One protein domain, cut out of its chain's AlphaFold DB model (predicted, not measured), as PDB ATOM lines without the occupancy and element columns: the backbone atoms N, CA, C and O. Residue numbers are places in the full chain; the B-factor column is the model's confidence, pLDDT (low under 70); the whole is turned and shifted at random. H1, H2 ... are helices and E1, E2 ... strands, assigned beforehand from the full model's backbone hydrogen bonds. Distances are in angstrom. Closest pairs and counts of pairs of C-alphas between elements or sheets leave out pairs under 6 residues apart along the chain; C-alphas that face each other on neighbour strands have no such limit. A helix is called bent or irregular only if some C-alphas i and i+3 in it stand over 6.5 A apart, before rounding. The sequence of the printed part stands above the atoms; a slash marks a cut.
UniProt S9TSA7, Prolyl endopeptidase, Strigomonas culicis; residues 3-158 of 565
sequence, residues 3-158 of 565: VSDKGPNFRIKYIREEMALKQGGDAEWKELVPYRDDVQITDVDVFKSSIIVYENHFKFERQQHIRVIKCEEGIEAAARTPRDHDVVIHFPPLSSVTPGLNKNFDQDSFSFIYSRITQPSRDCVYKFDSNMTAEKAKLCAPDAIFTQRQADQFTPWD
ATOM      1  N   VAL A   3     126.611 140.889 151.647       91.12
ATOM      2  CA  VAL A   3     127.417 141.636 152.633       91.12
ATOM      3  C   VAL A   3     127.301 141.037 154.032       91.12
ATOM      4  O   VAL A   3     126.217 140.618 154.429       91.12
ATOM      5  N   SER A   4     128.397 141.038 154.793       89.25
ATOM      6  CA  SER A   4     128.498 140.542 156.181       89.25
ATOM      7  C   SER A   4     128.537 141.662 157.233       89.25
ATOM      8  O   SER A   4     128.936 141.447 158.373       89.25
ATOM      9  N   ASP A   5     128.085 142.871 156.887       88.31
ATOM     10  CA  ASP A   5     128.185 144.075 157.734       88.31
ATOM     11  C   ASP A   5     127.375 144.027 159.046       88.31
ATOM     12  O   ASP A   5     127.542 144.887 159.909       88.31
ATOM     13  N   LYS A   6     126.493 143.034 159.200       85.19
ATOM     14  CA  LYS A   6     125.714 142.766 160.420       85.19
ATOM     15  C   LYS A   6     126.068 141.439 161.104       85.19
ATOM     16  O   LYS A   6     125.485 141.139 162.139       85.19
ATOM     17  N   GLY A   7     126.985 140.648 160.542       84.19
ATOM     18  CA  GLY A   7     127.364 139.337 161.070       84.19
ATOM     19  C   GLY A   7     127.647 138.283 159.987       84.19
ATOM     20  O   GLY A   7     127.544 138.567 158.791       84.19
ATOM     21  N   PRO A   8     127.955 137.037 160.396       82.94
ATOM     22  CA  PRO A   8     128.499 135.988 159.521       82.94
ATOM     23  C   PRO A   8     127.465 135.295 158.614       82.94
ATOM     24  O   PRO A   8     127.827 134.496 157.756       82.94
ATOM     25  N   ASN A   9     126.174 135.588 158.793       88.88
ATOM     26  CA  ASN A   9     125.086 134.966 158.026       88.88
ATOM     27  C   ASN A   9     124.740 135.701 156.724       88.88
ATOM     28  O   ASN A   9     123.922 135.221 155.940       88.88
ATOM     29  N   PHE A  10     125.396 136.838 156.495       92.31
ATOM     30  CA  PHE A  10     125.210 137.716 155.349       92.31
ATOM     31  C   PHE A  10     123.786 138.282 155.190       92.31
ATOM     32  O   PHE A  10     122.817 137.892 155.840       92.31
ATOM     33  N   ARG A  11     123.672 139.285 154.324       93.88
ATOM     34  CA  ARG A  11     122.415 139.831 153.804       93.88
ATOM     35  C   ARG A  11     122.618 140.292 152.367       93.88
ATOM     36  O   ARG A  11     123.757 140.495 151.941       93.88
ATOM     37  N   ILE A  12     121.536 140.501 151.622       95.00
ATOM     38  CA  ILE A  12     121.620 140.959 150.229       95.00
ATOM     39  C   ILE A  12     121.172 142.407 150.146       95.00
ATOM     40  O   ILE A  12     120.046 142.748 150.512       95.00
ATOM     41  N   LYS A  13     122.051 143.246 149.604       93.31
ATOM     42  CA  LYS A  13     121.749 144.628 149.242       93.31
ATOM     43  C   LYS A  13     121.850 144.843 147.740       93.31
ATOM     44  O   LYS A  13     122.607 144.156 147.046       93.31
ATOM     45  N   TYR A  14     121.135 145.841 147.247       92.62
ATOM     46  CA  TYR A  14     121.190 146.284 145.864       92.62
ATOM     47  C   TYR A  14     121.293 147.805 145.777       92.62
ATOM     48  O   TYR A  14     120.935 148.540 146.698       92.62
ATOM     49  N   ILE A  15     121.800 148.268 144.643       91.19
ATOM     50  CA  ILE A  15     121.904 149.680 144.311       91.19
ATOM     51  C   ILE A  15     121.774 149.835 142.798       91.19
ATOM     52  O   ILE A  15     122.086 148.914 142.043       91.19
ATOM     53  N   ARG A  16     121.300 150.998 142.351       88.38
ATOM     54  CA  ARG A  16     121.353 151.365 140.934       88.38
ATOM     55  C   ARG A  16     122.783 151.731 140.558       88.38
ATOM     56  O   ARG A  16     123.422 152.496 141.276       88.38
ATOM     57  N   GLU A  17     123.244 151.243 139.415       88.62
ATOM     58  CA  GLU A  17     124.603 151.486 138.919       88.62
ATOM     59  C   GLU A  17     124.951 152.981 138.874       88.62
ATOM     60  O   GLU A  17     125.971 153.391 139.413       88.62
ATOM     61  N   GLU A  18     124.054 153.817 138.345       89.56
ATOM     62  CA  GLU A  18     124.237 155.275 138.278       89.56
ATOM     63  C   GLU A  18     124.517 155.912 139.650       89.56
ATOM     64  O   GLU A  18     125.329 156.832 139.766       89.56
ATOM     65  N   MET A  19     123.863 155.412 140.704       87.12
ATOM     66  CA  MET A  19     124.051 155.905 142.071       87.12
ATOM     67  C   MET A  19     125.382 155.430 142.647       87.12
ATOM     68  O   MET A  19     126.099 156.229 143.248       87.12
ATOM     69  N   ALA A  20     125.740 154.166 142.409       87.75
ATOM     70  CA  ALA A  20     127.027 153.615 142.822       87.75
ATOM     71  C   ALA A  20     128.199 154.354 142.155       87.75
ATOM     72  O   ALA A  20     129.153 154.730 142.831       87.75
ATOM     73  N   LEU A  21     128.102 154.640 140.851       89.38
ATOM     74  CA  LEU A  21     129.128 155.370 140.103       89.38
ATOM     75  C   LEU A  21     129.260 156.829 140.557       89.38
ATOM     76  O   LEU A  21     130.364 157.368 140.578       89.38
ATOM     77  N   LYS A  22     128.150 157.477 140.927       90.19
ATOM     78  CA  LYS A  22     128.147 158.886 141.343       90.19
ATOM     79  C   LYS A  22     128.614 159.093 142.785       90.19
ATOM     80  O   LYS A  22     129.243 160.108 143.067       90.19
ATOM     81  N   GLN A  23     128.245 158.192 143.693       87.31
ATOM     82  CA  GLN A  23     128.446 158.362 145.138       87.31
ATOM     83  C   GLN A  23     129.551 157.461 145.710       87.31
ATOM     84  O   GLN A  23     129.960 157.657 146.851       87.31
ATOM     85  N   GLY A  24     130.068 156.500 144.939       83.12
ATOM     86  CA  GLY A  24     131.150 155.623 145.379       83.12
ATOM     87  C   GLY A  24     130.799 154.857 146.659       83.12
ATOM     88  O   GLY A  24     129.722 154.273 146.770       83.12
ATOM     89  N   GLY A  25     131.714 154.857 147.632       74.81
ATOM     90  CA  GLY A  25     131.532 154.170 148.919       74.81
ATOM     91  C   GLY A  25     130.424 154.751 149.808       74.81
ATOM     92  O   GLY A  25     129.900 154.029 150.651       74.81
ATOM     93  N   ASP A  26     130.025 156.005 149.580       80.88
ATOM     94  CA  ASP A  26     128.983 156.697 150.354       80.88
ATOM     95  C   ASP A  26     127.570 156.451 149.803       80.88
ATOM     96  O   ASP A  26     126.589 157.017 150.289       80.88
ATOM     97  N   ALA A  27     127.454 155.638 148.752       84.25
ATOM     98  CA  ALA A  27     126.188 155.395 148.091       84.25
ATOM     99  C   ALA A  27     125.203 154.649 149.004       84.25
ATOM    100  O   ALA A  27     125.564 153.701 149.704       84.25
ATOM    101  N   GLU A  28     123.931 155.048 148.983       86.56
ATOM    102  CA  GLU A  28     122.909 154.399 149.804       86.56
ATOM    103  C   GLU A  28     122.493 153.049 149.194       86.56
ATOM    104  O   GLU A  28     121.830 152.977 148.155       86.56
ATOM    105  N   TRP A  29     122.880 151.960 149.859       90.25
ATOM    106  CA  TRP A  29     122.520 150.599 149.469       90.25
ATOM    107  C   TRP A  29     121.180 150.189 150.075       90.25
ATOM    108  O   TRP A  29     121.020 150.166 151.297       90.25
ATOM    109  N   LYS A  30     120.245 149.768 149.223       91.44
ATOM    110  CA  LYS A  30     118.931 149.273 149.642       91.44
ATOM    111  C   LYS A  30     118.993 147.792 149.994       91.44
ATOM    112  O   LYS A  30     119.736 147.028 149.383       91.44
ATOM    113  N   GLU A  31     118.209 147.376 150.978       91.44
ATOM    114  CA  GLU A  31     118.129 145.977 151.405       91.44
ATOM    115  C   GLU A  31     117.141 145.197 150.522       91.44
ATOM    116  O   GLU A  31     116.040 145.673 150.261       91.44
ATOM    117  N   LEU A  32     117.549 144.013 150.048       93.00
ATOM    118  CA  LEU A  32     116.699 143.073 149.306       93.00
ATOM    119  C   LEU A  32     116.341 141.859 150.168       93.00
ATOM    120  O   LEU A  32     115.176 141.486 150.268       93.00
ATOM    121  N   VAL A  33     117.349 141.245 150.792       93.44
ATOM    122  CA  VAL A  33     117.169 140.143 151.744       93.44
ATOM    123  C   VAL A  33     117.781 140.579 153.069       93.44
ATOM    124  O   VAL A  33     118.982 140.866 153.083       93.44
ATOM    125  N   PRO A  34     116.994 140.674 154.155       92.06
ATOM    126  CA  PRO A  34     117.483 141.143 155.441       92.06
ATOM    127  C   PRO A  34     118.406 140.125 156.109       92.06
ATOM    128  O   PRO A  34     118.327 138.923 155.856       92.06
ATOM    129  N   TYR A  35     119.253 140.625 157.008       92.25
ATOM    130  CA  TYR A  35     120.062 139.775 157.881       92.25
ATOM    131  C   TYR A  35     119.171 138.977 158.840       92.25
ATOM    132  O   TYR A  35     118.210 139.522 159.393       92.25
ATOM    133  N   ARG A  36     119.519 137.706 159.059       89.81
ATOM    134  CA  ARG A  36     118.829 136.801 159.978       89.81
ATOM    135  C   ARG A  36     119.833 135.983 160.784       89.81
ATOM    136  O   ARG A  36     120.732 135.367 160.219       89.81
ATOM    137  N   ASP A  37     119.631 135.903 162.095       86.50
ATOM    138  CA  ASP A  37     120.474 135.078 162.977       86.50
ATOM    139  C   ASP A  37     120.297 133.572 162.721       86.50
ATOM    140  O   ASP A  37     121.198 132.775 162.976       86.50
ATOM    141  N   ASP A  38     119.132 133.173 162.200       85.75
ATOM    142  CA  ASP A  38     118.746 131.776 162.003       85.75
ATOM    143  C   ASP A  38     118.955 131.251 160.575       85.75
ATOM    144  O   ASP A  38     118.735 130.060 160.339       85.75
ATOM    145  N   VAL A  39     119.386 132.102 159.635       89.56
ATOM    146  CA  VAL A  39     119.582 131.736 158.223       89.56
ATOM    147  C   VAL A  39     120.849 132.357 157.674       89.56
ATOM    148  O   VAL A  39     120.965 133.576 157.638       89.56
ATOM    149  N   GLN A  40     121.751 131.515 157.186       91.31
ATOM    150  CA  GLN A  40     122.945 131.925 156.460       91.31
ATOM    151  C   GLN A  40     122.698 131.865 154.954       91.31
ATOM    152  O   GLN A  40     122.243 130.848 154.436       91.31
ATOM    153  N   ILE A  41     123.057 132.930 154.244       93.25
ATOM    154  CA  ILE A  41     123.099 132.938 152.779       93.25
ATOM    155  C   ILE A  41     124.442 132.358 152.340       93.25
ATOM    156  O   ILE A  41     125.487 132.877 152.728       93.25
ATOM    157  N   THR A  42     124.419 131.281 151.555       90.69
ATOM    158  CA  THR A  42     125.640 130.619 151.075       90.69
ATOM    159  C   THR A  42     126.037 131.035 149.675       90.69
ATOM    160  O   THR A  42     127.223 131.080 149.381       90.69
ATOM    161  N   ASP A  43     125.059 131.301 148.810       93.06
ATOM    162  CA  ASP A  43     125.317 131.678 147.424       93.06
ATOM    163  C   ASP A  43     124.115 132.410 146.811       93.06
ATOM    164  O   ASP A  43     122.999 132.355 147.347       93.06
ATOM    165  N   VAL A  44     124.340 133.100 145.691       95.25
ATOM    166  CA  VAL A  44     123.321 133.831 144.937       95.25
ATOM    167  C   VAL A  44     123.582 133.736 143.431       95.25
ATOM    168  O   VAL A  44     124.579 134.265 142.948       95.25
ATOM    169  N   ASP A  45     122.615 133.203 142.678       94.62
ATOM    170  CA  ASP A  45     122.589 133.316 141.213       94.62
ATOM    171  C   ASP A  45     121.647 134.450 140.783       94.62
ATOM    172  O   ASP A  45     120.557 134.629 141.336       94.62
ATOM    173  N   VAL A  46     122.037 135.213 139.761       93.62
ATOM    174  CA  VAL A  46     121.237 136.330 139.234       93.62
ATOM    175  C   VAL A  46     120.888 136.077 137.772       93.62
ATOM    176  O   VAL A  46     121.769 135.898 136.934       93.62
ATOM    177  N   PHE A  47     119.594 136.136 137.465       94.19
ATOM    178  CA  PHE A  47     119.029 136.005 136.124       94.19
ATOM    179  C   PHE A  47     118.251 137.260 135.742       94.19
ATOM    180  O   PHE A  47     117.918 138.097 136.584       94.19
ATOM    181  N   LYS A  48     117.901 137.372 134.459       91.88
ATOM    182  CA  LYS A  48     117.142 138.508 133.921       91.88
ATOM    183  C   LYS A  48     115.833 138.778 134.665       91.88
ATOM    184  O   LYS A  48     115.495 139.936 134.888       91.88
ATOM    185  N   SER A  49     115.102 137.726 135.027       89.75
ATOM    186  CA  SER A  49     113.771 137.822 135.639       89.75
ATOM    187  C   SER A  49     113.716 137.336 137.085       89.75
ATOM    188  O   SER A  49     112.650 137.397 137.695       89.75
ATOM    189  N   SER A  50     114.809 136.819 137.652       92.88
ATOM    190  CA  SER A  50     114.803 136.192 138.979       92.88
ATOM    191  C   SER A  50     116.170 136.243 139.656       92.88
ATOM    192  O   SER A  50     117.204 136.216 138.997       92.88
ATOM    193  N   ILE A  51     116.170 136.263 140.986       94.62
ATOM    194  CA  ILE A  51     117.356 136.087 141.828       94.62
ATOM    195  C   ILE A  51     117.159 134.803 142.631       94.62
ATOM    196  O   ILE A  51     116.117 134.622 143.262       94.62
ATOM    197  N   ILE A  52     118.147 133.917 142.603       95.12
ATOM    198  CA  ILE A  52     118.142 132.658 143.342       95.12
ATOM    199  C   ILE A  52     119.067 132.795 144.534       95.12
ATOM    200  O   ILE A  52     120.223 133.164 144.373       95.12
ATOM    201  N   VAL A  53     118.556 132.511 145.726       95.56
ATOM    202  CA  VAL A  53     119.302 132.610 146.980       95.56
ATOM    203  C   VAL A  53     119.382 131.226 147.606       95.56
ATOM    204  O   VAL A  53     118.353 130.608 147.884       95.56
ATOM    205  N   TYR A  54     120.602 130.753 147.834       94.06
ATOM    206  CA  TYR A  54     120.868 129.500 148.530       94.06
ATOM    207  C   TYR A  54     121.012 129.804 150.022       94.06
ATOM    208  O   TYR A  54     121.830 130.633 150.428       94.06
ATOM    209  N   GLU A  55     120.174 129.171 150.836       92.44
ATOM    210  CA  GLU A  55     120.030 129.462 152.260       92.44
ATOM    211  C   GLU A  55     120.290 128.203 153.095       92.44
ATOM    212  O   GLU A  55     119.696 127.157 152.847       92.44
ATOM    213  N   ASN A  56     121.101 128.320 154.145       89.50
ATOM    214  CA  ASN A  56     121.200 127.337 155.221       89.50
ATOM    215  C   ASN A  56     120.408 127.837 156.430       89.50
ATOM    216  O   ASN A  56     120.754 128.849 157.036       89.50
ATOM    217  N   HIS A  57     119.365 127.113 156.811       87.06
ATOM    218  CA  HIS A  57     118.532 127.405 157.971       87.06
ATOM    219  C   HIS A  57     119.052 126.609 159.160       87.06
ATOM    220  O   HIS A  57     118.981 125.386 159.163       87.06
ATOM    221  N   PHE A  58     119.569 127.290 160.182       81.75
ATOM    222  CA  PHE A  58     120.153 126.629 161.356       81.75
ATOM    223  C   PHE A  58     119.110 125.922 162.235       81.75
ATOM    224  O   PHE A  58     119.459 125.039 163.019       81.75
ATOM    225  N   LYS A  59     117.829 126.285 162.097       65.62
ATOM    226  CA  LYS A  59     116.708 125.588 162.740       65.62
ATOM    227  C   LYS A  59     116.517 124.206 162.111       65.62
ATOM    228  O   LYS A  59     116.571 124.076 160.894       65.62
ATOM    229  N   PHE A  60     116.272 123.195 162.946       56.00
ATOM    230  CA  PHE A  60     115.967 121.825 162.521       56.00
ATOM    231  C   PHE A  60     117.075 121.165 161.674       56.00
ATOM    232  O   PHE A  60     116.889 120.822 160.514       56.00
ATOM    233  N   GLU A  61     118.251 120.958 162.273       65.12
ATOM    234  CA  GLU A  61     119.335 120.156 161.671       65.12
ATOM    235  C   GLU A  61     119.964 120.723 160.382       65.12
ATOM    236  O   GLU A  61     120.432 119.967 159.530       65.12
ATOM    237  N   ARG A  62     120.060 122.057 160.276       74.88
ATOM    238  CA  ARG A  62     120.729 122.759 159.167       74.88
ATOM    239  C   ARG A  62     120.132 122.396 157.800       74.88
ATOM    240  O   ARG A  62     120.770 121.745 156.971       74.88
ATOM    241  N   GLN A  63     118.902 122.834 157.564       80.88
ATOM    242  CA  GLN A  63     118.218 122.585 156.297       80.88
ATOM    243  C   GLN A  63     118.695 123.544 155.228       80.88
ATOM    244  O   GLN A  63     118.887 124.731 155.481       80.88
ATOM    245  N   GLN A  64     118.861 123.026 154.021       85.81
ATOM    246  CA  GLN A  64     119.153 123.860 152.871       85.81
ATOM    247  C   GLN A  64     117.848 124.215 152.184       85.81
ATOM    248  O   GLN A  64     116.983 123.356 152.026       85.81
ATOM    249  N   HIS A  65     117.717 125.468 151.774       88.50
ATOM    250  CA  HIS A  65     116.611 125.969 150.975       88.50
ATOM    251  C   HIS A  65     117.159 126.694 149.748       88.50
ATOM    252  O   HIS A  65     118.223 127.312 149.796       88.50
ATOM    253  N   ILE A  66     116.390 126.664 148.661       91.12
ATOM    254  CA  ILE A  66     116.601 127.562 147.526       91.12
ATOM    255  C   ILE A  66     115.406 128.503 147.444       91.12
ATOM    256  O   ILE A  66     114.277 128.066 147.224       91.12
ATOM    257  N   ARG A  67     115.647 129.802 147.608       92.19
ATOM    258  CA  ARG A  67     114.634 130.848 147.460       92.19
ATOM    259  C   ARG A  67     114.715 131.465 146.072       92.19
ATOM    260  O   ARG A  67     115.781 131.887 145.638       92.19
ATOM    261  N   VAL A  68     113.567 131.580 145.414       92.12
ATOM    262  CA  VAL A  68     113.400 132.228 144.113       92.12
ATOM    263  C   VAL A  68     112.704 133.571 144.319       92.12
ATOM    264  O   VAL A  68     111.515 133.629 144.639       92.12
ATOM    265  N   ILE A  69     113.447 134.656 144.116       92.75
ATOM    266  CA  ILE A  69     112.952 136.033 144.168       92.75
ATOM    267  C   ILE A  69     112.630 136.485 142.746       92.75
ATOM    268  O   ILE A  69     113.533 136.751 141.949       92.75
ATOM    269  N   LYS A  70     111.341 136.603 142.423       91.00
ATOM    270  CA  LYS A  70     110.902 137.085 141.108       91.00
ATOM    271  C   LYS A  70     111.176 138.581 140.950       91.00
ATOM    272  O   LYS A  70     110.868 139.378 141.833       91.00
ATOM    273  N   CYS A  71     111.733 138.945 139.802       90.56
ATOM    274  CA  CYS A  71     112.157 140.298 139.438       90.56
ATOM    275  C   CYS A  71     111.576 140.747 138.081       90.56
ATOM    276  O   CYS A  71     112.153 141.614 137.432       90.56
ATOM    277  N   GLU A  72     110.448 140.176 137.642       86.94
ATOM    278  CA  GLU A  72     109.802 140.476 136.348       86.94
ATOM    279  C   GLU A  72     109.426 141.963 136.197       86.94
ATOM    280  O   GLU A  72     109.627 142.553 135.137       86.94
ATOM    281  N   GLU A  73     108.965 142.599 137.278       87.19
ATOM    282  CA  GLU A  73     108.672 144.043 137.348       87.19
ATOM    283  C   GLU A  73     109.903 144.896 137.733       87.19
ATOM    284  O   GLU A  73     109.809 146.103 137.967       87.19
ATOM    285  N   GLY A  74     111.081 144.271 137.810       88.56
ATOM    286  CA  GLY A  74     112.340 144.875 138.236       88.56
ATOM    287  C   GLY A  74     112.626 144.752 139.739       88.56
ATOM    288  O   GLY A  74     111.752 144.496 140.568       88.56
ATOM    289  N   ILE A  75     113.892 144.973 140.107       89.31
ATOM    290  CA  ILE A  75     114.397 144.760 141.476       89.31
ATOM    291  C   ILE A  75     113.764 145.687 142.527       89.31
ATOM    292  O   ILE A  75     113.638 145.310 143.685       89.31
ATOM    293  N   GLU A  76     113.333 146.890 142.139       89.06
ATOM    294  CA  GLU A  76     112.669 147.832 143.056       89.06
ATOM    295  C   GLU A  76     111.256 147.373 143.427       89.06
ATOM    296  O   GLU A  76     110.819 147.589 144.557       89.06
ATOM    297  N   ALA A  77     110.540 146.747 142.486       89.00
ATOM    298  CA  ALA A  77     109.255 146.122 142.767       89.00
ATOM    299  C   ALA A  77     109.468 144.897 143.663       89.00
ATOM    300  O   ALA A  77     108.843 144.800 144.716       89.00
ATOM    301  N   ALA A  78     110.449 144.048 143.322       88.62
ATOM    302  CA  ALA A  78     110.828 142.903 144.142       88.62
ATOM    303  C   ALA A  78     111.141 143.319 145.590       88.62
ATOM    304  O   ALA A  78     110.554 142.777 146.516       88.62
ATOM    305  N   ALA A  79     111.962 144.345 145.816       87.50
ATOM    306  CA  ALA A  79     112.309 144.803 147.165       87.50
ATOM    307  C   ALA A  79     111.112 145.297 148.006       87.50
ATOM    308  O   ALA A  79     111.193 145.312 149.232       87.50
ATOM    309  N   ARG A  80     110.000 145.697 147.373       87.81
ATOM    310  CA  ARG A  80     108.758 146.093 148.066       87.81
ATOM    311  C   ARG A  80     107.829 144.916 148.339       87.81
ATOM    312  O   ARG A  80     106.983 145.017 149.224       87.81
ATOM    313  N   THR A  81     107.967 143.827 147.586       85.88
ATOM    314  CA  THR A  81     107.158 142.625 147.769       85.88
ATOM    315  C   THR A  81     107.574 141.912 149.060       85.88
ATOM    316  O   THR A  81     108.765 141.618 149.238       85.88
ATOM    317  N   PRO A  82     106.622 141.608 149.959       84.31
ATOM    318  CA  PRO A  82     106.867 140.764 151.121       84.31
ATOM    319  C   PRO A  82     107.487 139.409 150.731       84.31
ATOM    320  O   PRO A  82     107.095 138.788 149.743       84.31
ATOM    321  N   ARG A  83     108.503 138.967 151.483       84.94
ATOM    322  CA  ARG A  83     109.307 137.768 151.155       84.94
ATOM    323  C   ARG A  83     108.582 136.440 151.428       84.94
ATOM    324  O   ARG A  83     109.065 135.384 151.032       84.94
ATOM    325  N   ASP A  84     107.446 136.469 152.118       78.88
ATOM    326  CA  ASP A  84     106.565 135.318 152.367       78.88
ATOM    327  C   ASP A  84     105.884 134.797 151.092       78.88
ATOM    328  O   ASP A  84     105.475 133.637 151.047       78.88
ATOM    329  N   HIS A  85     105.824 135.622 150.044       77.31
ATOM    330  CA  HIS A  85     105.333 135.234 148.723       77.31
ATOM    331  C   HIS A  85     106.410 134.644 147.797       77.31
ATOM    332  O   HIS A  85     106.073 134.167 146.710       77.31
ATOM    333  N   ASP A  86     107.685 134.651 148.202       86.56
ATOM    334  CA  ASP A  86     108.755 134.035 147.414       86.56
ATOM    335  C   ASP A  86     108.572 132.515 147.341       86.56
ATOM    336  O   ASP A  86     108.185 131.865 148.316       86.56
ATOM    337  N   VAL A  87     108.916 131.922 146.197       85.69
ATOM    338  CA  VAL A  87     108.941 130.461 146.082       85.69
ATOM    339  C   VAL A  87     110.177 129.945 146.812       85.69
ATOM    340  O   VAL A  87     111.291 130.385 146.536       85.69
ATOM    341  N   VAL A  88     109.987 129.006 147.739       85.25
ATOM    342  CA  VAL A  88     111.075 128.369 148.490       85.25
ATOM    343  C   VAL A  88     111.042 126.873 148.223       85.25
ATOM    344  O   VAL A  88     110.055 126.211 148.523       85.25
ATOM    345  N   ILE A  89     112.117 126.348 147.648       83.19
ATOM    346  CA  ILE A  89     112.332 124.916 147.465       83.19
ATOM    347  C   ILE A  89     112.984 124.382 148.734       83.19
ATOM    348  O   ILE A  89     114.072 124.829 149.114       83.19
ATOM    349  N   HIS A  90     112.314 123.430 149.374       79.81
ATOM    350  CA  HIS A  90     112.758 122.834 150.624       79.81
ATOM    351  C   HIS A  90     113.445 121.487 150.395       79.81
ATOM    352  O   HIS A  90     112.986 120.682 149.584       79.81
ATOM    353  N   PHE A  91     114.526 121.232 151.133       78.12
ATOM    354  CA  PHE A  91     115.263 119.974 151.076       78.12
ATOM    355  C   PHE A  91     115.250 119.270 152.438       78.12
ATOM    356  O   PHE A  91     115.227 119.946 153.468       78.12
ATOM    357  N   PRO A  92     115.298 117.924 152.469       74.50
ATOM    358  CA  PRO A  92     115.382 117.184 153.723       74.50
ATOM    359  C   PRO A  92     116.606 117.594 154.562       74.50
ATOM    360  O   PRO A  92     117.630 117.999 153.994       74.50
ATOM    361  N   PRO A  93     116.564 117.419 155.894       75.81
ATOM    362  CA  PRO A  93     117.732 117.575 156.753       75.81
ATOM    363  C   PRO A  93     118.963 116.816 156.255       75.81
ATOM    364  O   PRO A  93     118.861 115.724 155.681       75.81
ATOM    365  N   LEU A  94     120.141 117.378 156.541       76.94
ATOM    366  CA  LEU A  94     121.433 116.763 156.231       76.94
ATOM    367  C   LEU A  94     121.633 116.477 154.730       76.94
ATOM    368  O   LEU A  94     122.270 115.496 154.340       76.94
ATOM    369  N   SER A  95     121.050 117.324 153.886       80.56
ATOM    370  CA  SER A  95     121.249 117.297 152.439       80.56
ATOM    371  C   SER A  95     122.390 118.210 152.010       80.56
ATOM    372  O   SER A  95     122.786 119.114 152.742       80.56
ATOM    373  N   SER A  96     122.906 117.956 150.809       86.31
ATOM    374  CA  SER A  96     123.858 118.813 150.114       86.31
ATOM    375  C   SER A  96     123.240 119.295 148.805       86.31
ATOM    376  O   SER A  96     122.899 118.497 147.932       86.31
ATOM    377  N   VAL A  97     123.132 120.607 148.681       87.94
ATOM    378  CA  VAL A  97     122.520 121.367 147.603       87.94
ATOM    379  C   VAL A  97     123.542 122.397 147.164       87.94
ATOM    380  O   VAL A  97     123.980 123.223 147.967       87.94
ATOM    381  N   THR A  98     123.935 122.337 145.899       88.75
ATOM    382  CA  THR A  98     124.896 123.274 145.313       88.75
ATOM    383  C   THR A  98     124.342 123.857 144.018       88.75
ATOM    384  O   THR A  98     123.567 123.178 143.333       88.75
ATOM    385  N   PRO A  99     124.743 125.081 143.641       90.56
ATOM    386  CA  PRO A  99     124.433 125.614 142.324       90.56
ATOM    387  C   PRO A  99     124.888 124.672 141.208       90.56
ATOM    388  O   PRO A  99     125.909 123.987 141.317       90.56
ATOM    389  N   GLY A 100     124.090 124.608 140.146       86.81
ATOM    390  CA  GLY A 100     124.397 123.858 138.936       86.81
ATOM    391  C   GLY A 100     125.122 124.726 137.911       86.81
ATOM    392  O   GLY A 100     125.707 125.764 138.217       86.81
ATOM    393  N   LEU A 101     125.070 124.315 136.646       85.31
ATOM    394  CA  LEU A 101     125.685 125.058 135.552       85.31
ATOM    395  C   LEU A 101     124.754 126.169 135.037       85.31
ATOM    396  O   LEU A 101     124.035 125.987 134.055       85.31
ATOM    397  N   ASN A 102     124.811 127.344 135.659       89.75
ATOM    398  CA  ASN A 102     123.956 128.493 135.336       89.75
ATOM    399  C   ASN A 102     124.714 129.594 134.572       89.75
ATOM    400  O   ASN A 102     125.064 130.629 135.125       89.75
ATOM    401  N   LYS A 103     125.017 129.361 133.287       88.94
ATOM    402  CA  LYS A 103     125.890 130.254 132.491       88.94
ATOM    403  C   LYS A 103     125.178 131.395 131.759       88.94
ATOM    404  O   LYS A 103     125.816 132.396 131.449       88.94
ATOM    405  N   ASN A 104     123.897 131.238 131.429       91.62
ATOM    406  CA  ASN A 104     123.170 132.207 130.612       91.62
ATOM    407  C   ASN A 104     122.330 133.120 131.506       91.62
ATOM    408  O   ASN A 104     121.532 132.641 132.299       91.62
ATOM    409  N   PHE A 105     122.474 134.437 131.356       92.12
ATOM    410  CA  PHE A 105     121.693 135.403 132.138       92.12
ATOM    411  C   PHE A 105     120.203 135.417 131.754       92.12
ATOM    412  O   PHE A 105     119.330 135.567 132.610       92.12
ATOM    413  N   ASP A 106     119.914 135.251 130.460       93.38
ATOM    414  CA  ASP A 106     118.565 135.223 129.882       93.38
ATOM    415  C   ASP A 106     118.123 133.777 129.622       93.38
ATOM    416  O   ASP A 106     117.907 133.367 128.482       93.38
ATOM    417  N   GLN A 107     118.092 132.968 130.680       89.06
ATOM    418  CA  GLN A 107     117.549 131.612 130.638       89.06
ATOM    419  C   GLN A 107     116.223 131.532 131.392       89.06
ATOM    420  O   GLN A 107     115.931 132.344 132.267       89.06
ATOM    421  N   ASP A 108     115.413 130.544 131.033       87.06
ATOM    422  CA  ASP A 108     114.062 130.315 131.556       87.06
ATOM    423  C   ASP A 108     114.033 129.405 132.796       87.06
ATOM    424  O   ASP A 108     112.974 129.133 133.364       87.06
ATOM    425  N   SER A 109     115.195 128.917 133.214       87.19
ATOM    426  CA  SER A 109     115.348 127.935 134.274       87.19
ATOM    427  C   SER A 109     116.704 128.062 134.951       87.19
ATOM    428  O   SER A 109     117.651 128.582 134.371       87.19
ATOM    429  N   PHE A 110     116.824 127.568 136.178       89.06
ATOM    430  CA  PHE A 110     118.117 127.388 136.829       89.06
ATOM    431  C   PHE A 110     118.332 125.920 137.169       89.06
ATOM    432  O   PHE A 110     117.387 125.164 137.399       89.06
ATOM    433  N   SER A 111     119.595 125.523 137.192       87.88
ATOM    434  CA  SER A 111     120.028 124.188 137.570       87.88
ATOM    435  C   SER A 111     120.699 124.199 138.936       87.88
ATOM    436  O   SER A 111     121.334 125.182 139.324       87.88
ATOM    437  N   PHE A 112     120.553 123.098 139.661       88.31
ATOM    438  CA  PHE A 112     121.195 122.854 140.949       88.31
ATOM    439  C   PHE A 112     121.429 121.356 141.129       88.31
ATOM    440  O   PHE A 112     120.762 120.536 140.501       88.31
ATOM    441  N   ILE A 113     122.378 120.990 141.982       85.06
ATOM    442  CA  ILE A 113     122.698 119.597 142.290       85.06
ATOM    443  C   ILE A 113     122.214 119.309 143.700       85.06
ATOM    444  O   ILE A 113     122.555 120.034 144.630       85.06
ATOM    445  N   TYR A 114     121.434 118.245 143.863       83.44
ATOM    446  CA  TYR A 114     120.971 117.760 145.161       83.44
ATOM    447  C   TYR A 114     121.527 116.362 145.426       83.44
ATOM    448  O   TYR A 114     121.462 115.487 144.565       83.44
ATOM    449  N   SER A 115     122.057 116.130 146.623       80.56
ATOM    450  CA  SER A 115     122.608 114.838 147.027       80.56
ATOM    451  C   SER A 115     122.577 114.655 148.544       80.56
ATOM    452  O   SER A 115     122.415 115.612 149.302       80.56
ATOM    453  N   ARG A 116     122.764 113.412 148.991       81.12
ATOM    454  CA  ARG A 116     123.047 113.060 150.390       81.12
ATOM    455  C   ARG A 116     124.115 111.975 150.397       81.12
ATOM    456  O   ARG A 116     124.247 111.244 149.422       81.12
ATOM    457  N   ILE A 117     124.800 111.754 151.512       82.50
ATOM    458  CA  ILE A 117     125.756 110.633 151.629       82.50
ATOM    459  C   ILE A 117     125.109 109.293 151.252       82.50
ATOM    460  O   ILE A 117     125.738 108.432 150.641       82.50
ATOM    461  N   THR A 118     123.828 109.134 151.580       76.38
ATOM    462  CA  THR A 118     123.041 107.928 151.319       76.38
ATOM    463  C   THR A 118     122.214 107.986 150.032       76.38
ATOM    464  O   THR A 118     121.490 107.036 149.745       76.38
ATOM    465  N   GLN A 119     122.297 109.071 149.254       75.94
ATOM    466  CA  GLN A 119     121.492 109.283 148.052       75.94
ATOM    467  C   GLN A 119     122.334 109.905 146.927       75.94
ATOM    468  O   GLN A 119     122.747 111.057 147.075       75.94
ATOM    469  N   PRO A 120     122.526 109.204 145.790       75.50
ATOM    470  CA  PRO A 120     123.272 109.713 144.641       75.50
ATOM    471  C   PRO A 120     122.863 111.117 144.212       75.50
ATOM    472  O   PRO A 120     121.684 111.480 144.282       75.50
ATOM    473  N   SER A 121     123.847 111.877 143.735       75.69
ATOM    474  CA  SER A 121     123.633 113.224 143.223       75.69
ATOM    475  C   SER A 121     122.633 113.235 142.073       75.69
ATOM    476  O   SER A 121     122.652 112.377 141.191       75.69
ATOM    477  N   ARG A 122     121.746 114.226 142.103       74.44
ATOM    478  CA  ARG A 122     120.749 114.501 141.076       74.44
ATOM    479  C   ARG A 122     120.982 115.895 140.532       74.44
ATOM    480  O   ARG A 122     120.919 116.866 141.288       74.44
ATOM    481  N   ASP A 123     121.179 115.978 139.225       72.62
ATOM    482  CA  ASP A 123     121.114 117.240 138.502       72.62
ATOM    483  C   ASP A 123     119.646 117.627 138.341       72.62
ATOM    484  O   ASP A 123     118.841 116.896 137.756       72.62
ATOM    485  N   CYS A 124     119.292 118.763 138.921       77.00
ATOM    486  CA  CYS A 124     117.932 119.258 139.019       77.00
ATOM    487  C   CYS A 124     117.800 120.533 138.190       77.00
ATOM    488  O   CYS A 124     118.745 121.318 138.091       77.00
ATOM    489  N   VAL A 125     116.618 120.757 137.616       78.69
ATOM    490  CA  VAL A 125     116.307 121.971 136.856       78.69
ATOM    491  C   VAL A 125     114.961 122.500 137.319       78.69
ATOM    492  O   VAL A 125     113.966 121.781 137.310       78.69
ATOM    493  N   TYR A 126     114.927 123.772 137.695       83.31
ATOM    494  CA  TYR A 126     113.710 124.480 138.056       83.31
ATOM    495  C   TYR A 126     113.408 125.558 137.016       83.31
ATOM    496  O   TYR A 126     114.238 126.433 136.766       83.31
ATOM    497  N   LYS A 127     112.210 125.515 136.425       84.19
ATOM    498  CA  LYS A 127     111.747 126.516 135.455       84.19
ATOM    499  C   LYS A 127     111.075 127.704 136.139       84.19
ATOM    500  O   LYS A 127     110.236 127.519 137.020       84.19
ATOM    501  N   PHE A 128     111.399 128.922 135.710       84.06
ATOM    502  CA  PHE A 128     110.859 130.156 136.291       84.06
ATOM    503  C   PHE A 128     109.360 130.351 136.023       84.06
ATOM    504  O   PHE A 128     108.664 130.934 136.858       84.06
ATOM    505  N   ASP A 129     108.859 129.825 134.903       77.75
ATOM    506  CA  ASP A 129     107.446 129.851 134.507       77.75
ATOM    507  C   ASP A 129     106.588 128.778 135.203       77.75
ATOM    508  O   ASP A 129     105.387 128.669 134.950       77.75
ATOM    509  N   SER A 130     107.186 127.985 136.097       74.12
ATOM    510  CA  SER A 130     106.482 126.945 136.833       74.12
ATOM    511  C   SER A 130     105.302 127.517 137.627       74.12
ATOM    512  O   SER A 130     105.434 128.498 138.361       74.12
ATOM    513  N   ASN A 131     104.157 126.824 137.577       70.31
ATOM    514  CA  ASN A 131     102.979 127.092 138.417       70.31
ATOM    515  C   ASN A 131     103.202 126.722 139.904       70.31
ATOM    516  O   ASN A 131     102.244 126.578 140.676       70.31
ATOM    517  N   MET A 132     104.457 126.499 140.300       71.12
ATOM    518  CA  MET A 132     104.860 126.219 141.665       71.12
ATOM    519  C   MET A 132     104.698 127.475 142.521       71.12
ATOM    520  O   MET A 132     105.378 128.481 142.347       71.12
ATOM    521  N   THR A 133     103.777 127.407 143.472       67.75
ATOM    522  CA  THR A 133     103.585 128.428 144.510       67.75
ATOM    523  C   THR A 133     104.463 128.123 145.723       67.75
ATOM    524  O   THR A 133     104.775 126.954 145.949       67.75
ATOM    525  N   ALA A 134     104.742 129.117 146.571       61.66
ATOM    526  CA  ALA A 134     105.447 128.927 147.845       61.66
ATOM    527  C   ALA A 134     104.848 127.803 148.719       61.66
ATOM    528  O   ALA A 134     105.579 127.015 149.308       61.66
ATOM    529  N   GLU A 135     103.517 127.676 148.758       60.88
ATOM    530  CA  GLU A 135     102.820 126.626 149.515       60.88
ATOM    531  C   GLU A 135     103.034 125.222 148.924       60.88
ATOM    532  O   GLU A 135     103.331 124.275 149.644       60.88
ATOM    533  N   LYS A 136     102.951 125.083 147.596       62.12
ATOM    534  CA  LYS A 136     103.234 123.814 146.901       62.12
ATOM    535  C   LYS A 136     104.704 123.409 146.994       62.12
ATOM    536  O   LYS A 136     104.982 122.233 147.186       62.12
ATOM    537  N   ALA A 137     105.633 124.361 146.927       58.94
ATOM    538  CA  ALA A 137     107.064 124.084 147.038       58.94
ATOM    539  C   ALA A 137     107.457 123.538 148.427       58.94
ATOM    540  O   ALA A 137     108.389 122.743 148.524       58.94
ATOM    541  N   LYS A 138     106.693 123.881 149.477       52.28
ATOM    542  CA  LYS A 138     106.789 123.275 150.820       52.28
ATOM    543  C   LYS A 138     106.315 121.821 150.874       52.28
ATOM    544  O   LYS A 138     106.779 121.063 151.716       52.28
ATOM    545  N   LEU A 139     105.378 121.443 150.006       43.00
ATOM    546  CA  LEU A 139     104.716 120.133 149.997       43.00
ATOM    547  C   LEU A 139     105.320 119.145 148.985       43.00
ATOM    548  O   LEU A 139     104.967 117.965 148.996       43.00
ATOM    549  N   CYS A 140     106.179 119.604 148.071       41.50
ATOM    550  CA  CYS A 140     106.586 118.802 146.922       41.50
ATOM    551  C   CYS A 140     107.679 117.770 147.233       41.50
ATOM    552  O   CYS A 140     108.835 118.090 147.493       41.50
ATOM    553  N   ALA A 141     107.272 116.509 147.079       45.12
ATOM    554  CA  ALA A 141     108.096 115.331 146.853       45.12
ATOM    555  C   ALA A 141     108.708 115.334 145.417       45.12
ATOM    556  O   ALA A 141     108.360 116.191 144.598       45.12
ATOM    557  N   PRO A 142     109.609 114.385 145.086       44.47
ATOM    558  CA  PRO A 142     110.510 114.401 143.925       44.47
ATOM    559  C   PRO A 142     109.936 114.768 142.548       44.47
ATOM    560  O   PRO A 142     110.609 115.407 141.737       44.47
ATOM    561  N   ASP A 143     108.699 114.379 142.274       36.97
ATOM    562  CA  ASP A 143     108.185 114.308 140.903       36.97
ATOM    563  C   ASP A 143     107.928 115.680 140.257       36.97
ATOM    564  O   ASP A 143     107.819 115.778 139.037       36.97
ATOM    565  N   ALA A 144     107.862 116.757 141.049       39.06
ATOM    566  CA  ALA A 144     107.576 118.102 140.544       39.06
ATOM    567  C   ALA A 144     108.825 118.959 140.255       39.06
ATOM    568  O   ALA A 144     108.694 120.029 139.661       39.06
ATOM    569  N   ILE A 145     110.018 118.529 140.691       45.41
ATOM    570  CA  ILE A 145     111.250 119.349 140.667       45.41
ATOM    571  C   ILE A 145     112.394 118.662 139.901       45.41
ATOM    572  O   ILE A 145     113.293 119.328 139.389       45.41
ATOM    573  N   PHE A 146     112.370 117.335 139.763       49.97
ATOM    574  CA  PHE A 146     113.463 116.594 139.136       49.97
ATOM    575  C   PHE A 146     113.155 116.239 137.677       49.97
ATOM    576  O   PHE A 146     112.654 115.157 137.381       49.97
ATOM    577  N   THR A 147     113.514 117.106 136.727       43.72
ATOM    578  CA  THR A 147     113.688 116.659 135.334       43.72
ATOM    579  C   THR A 147     115.066 116.022 135.209       43.72
ATOM    580  O   THR A 147     116.074 116.711 135.066       43.72
ATOM    581  N   GLN A 148     115.112 114.701 135.345       46.41
ATOM    582  CA  GLN A 148     116.342 113.918 135.345       46.41
ATOM    583  C   GLN A 148     117.120 114.094 134.025       46.41
ATOM    584  O   GLN A 148     116.644 113.706 132.960       46.41
ATOM    585  N   ARG A 149     118.353 114.606 134.095       40.09
ATOM    586  CA  ARG A 149     119.436 114.165 133.202       40.09
ATOM    587  C   ARG A 149     120.220 113.109 133.970       40.09
ATOM    588  O   ARG A 149     121.220 113.425 134.599       40.09
ATOM    589  N   GLN A 150     119.739 111.869 134.004       43.59
ATOM    590  CA  GLN A 150     120.596 110.776 134.457       43.59
ATOM    591  C   GLN A 150     121.370 110.238 133.255       43.59
ATOM    592  O   GLN A 150     120.786 109.985 132.207       43.59
ATOM    593  N   ALA A 151     122.681 110.076 133.426       36.69
ATOM    594  CA  ALA A 151     123.463 109.177 132.596       36.69
ATOM    595  C   ALA A 151     122.870 107.766 132.726       36.69
ATOM    596  O   ALA A 151     122.637 107.306 133.846       36.69
ATOM    597  N   ASP A 152     122.662 107.087 131.600       38.06
ATOM    598  CA  ASP A 152     121.989 105.781 131.457       38.06
ATOM    599  C   ASP A 152     122.650 104.605 132.223       38.06
ATOM    600  O   ASP A 152     122.283 103.449 132.037       38.06
ATOM    601  N   GLN A 153     123.637 104.871 133.083       39.81
ATOM    602  CA  GLN A 153     124.498 103.881 133.740       39.81
ATOM    603  C   GLN A 153     124.242 103.707 135.247       39.81
ATOM    604  O   GLN A 153     124.873 102.853 135.865       39.81
ATOM    605  N   PHE A 154     123.347 104.489 135.862       39.81
ATOM    606  CA  PHE A 154     123.089 104.417 137.308       39.81
ATOM    607  C   PHE A 154     121.615 104.166 137.613       39.81
ATOM    608  O   PHE A 154     120.810 105.098 137.686       39.81
ATOM    609  N   THR A 155     121.266 102.906 137.861       40.84
ATOM    610  CA  THR A 155     119.943 102.516 138.350       40.84
ATOM    611  C   THR A 155     119.717 103.078 139.761       40.84
ATOM    612  O   THR A 155     120.481 102.773 140.678       40.84
ATOM    613  N   PRO A 156     118.668 103.897 139.988       41.41
ATOM    614  CA  PRO A 156     118.376 104.485 141.302       41.41
ATOM    615  C   PRO A 156     118.267 103.447 142.430       41.41
ATOM    616  O   PRO A 156     118.583 103.741 143.581       41.41
ATOM    617  N   TRP A 157     117.855 102.227 142.086       42.25
ATOM    618  CA  TRP A 157     117.507 101.155 143.012       42.25
ATOM    619  C   TRP A 157     118.695 100.558 143.781       42.25
ATOM    620  O   TRP A 157     118.509 100.152 144.927       42.25
ATOM    621  N   ASP A 158     119.919 100.604 143.239       43.97
ATOM    622  CA  ASP A 158     121.121 100.044 143.894       43.97
ATOM    623  C   ASP A 158     121.538 100.806 145.166       43.97
ATOM    624  O   ASP A 158     122.301 100.304 145.995       43.97
TER     625      ASP A 158
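What this domain is: This is residues 3 to 158 of the 565 residues of the protein "Prolyl endopeptidase" of Strigomonas culicis (UniProt S9TSA7). Two antiparallel sheets stand partly face to face as a sandwich, with E3, E4, E5 and E6 in the larger one and E7, E8 and E9 in the smaller. At one end of the long axis the small pair E1 and E2 adds to this body, with part of H1, residues 21 to 26, sticking out beyond it; at the opposite end lies a tail that ends at Asp 158. H2 sits near E2, and H3 sits beside E6 at the edge of the larger sheet. The printed part has 156 residues with three named helices and nine named strands, in the order E1 H1 E2 E3 E4 E5 H2 E6 E7 E8 E9 H3, and its class is mixed, helices and strands. It is compact, with a radius of gyration of the C-alphas of 17.0 A, yet elongated in outline, spanning 59 by 33 by 27 A.

Where its parts are: Find C-alpha 11 at (122.415, 139.831, 153.804), where E1 begins; it runs to residue 14. H1, residues 17 to 26, is 13.3 A long and irregular, for C-alphas 22 and 25 are 9.5 A apart. E2 follows at residues 30 to 33. E3, residues 39 to 46, covers 19.6 A and bends by 62 degrees at residue 42. E4, residues 50 to 57, covers 21.3 A, and E5, residues 63 to 70, covers 22.2 A. Next come H2 at residues 75 to 80, E6 at residues 87 to 90 and E7 at residues 96 to 99. E8, residues 109 to 116, begins at C-alpha 109 (115.348, 127.935, 134.274) and is 23.2 A long; E9, residues 119 to 127, is 23.5 A long. H3, residues 134 to 139, ends at C-alpha 139 (104.716, 120.133, 149.997).

How they stand to each other: Look first at the larger sheet, which runs E3 E4 E5 E6 and is strongly twisted. E3, E4 and E5 form a meander, each strand the antiparallel neighbour of the one before, with hairpins E3 and E4, and E4 and E5. Within hydrogen-bond range you will find N 40 and O 56 at 2.9 A, N 53 and O 67 at 2.8 A, and, between E5 and the edge strand E6, N 89 and O 66 at 2.8 A. The second meander is E7 E8 E9, where N 98 and O 113 are 3.0 A apart, and N 124 and O 112 are 2.8 A apart. In the sandwich, two sheets face to face, the facing parts are 10.1 A centre to centre and their best planes are 27 degrees apart. The closest C-alphas of E5 and E7 are those of Gln 64 and Val 97, 6.7 A apart, and E4 and E7 are near each other. E1 and E2 are antiparallel neighbours, with N 14 and O 30 at 2.8 A. The closest C-alphas of E2 and H2, those of Leu 32 and Ala 79, are 5.2 A apart, while H2 only grazes the larger sheet with residues 75 to 79. H3 is on that sheet but stands at the sheet's level, at a height of 0.1 A; its closest C-alphas to E6 are those of Ala 134 and Val 87, 4.2 A. In H2 each O i to N i+4 pair is within hydrogen-bond range, in H1 4 of 6 and in H3 1 of 2.

The domain as a whole: The two C-alphas farthest apart are those of Lys 22 and Asp 158, 59.3 A. The printed part has no cut, and no link between named elements is long. Residues 140 to 158 hold no named element. The mean pLDDT of the printed part is 79.4, and it is under 70 at residues 59 to 61 and 133 to 158.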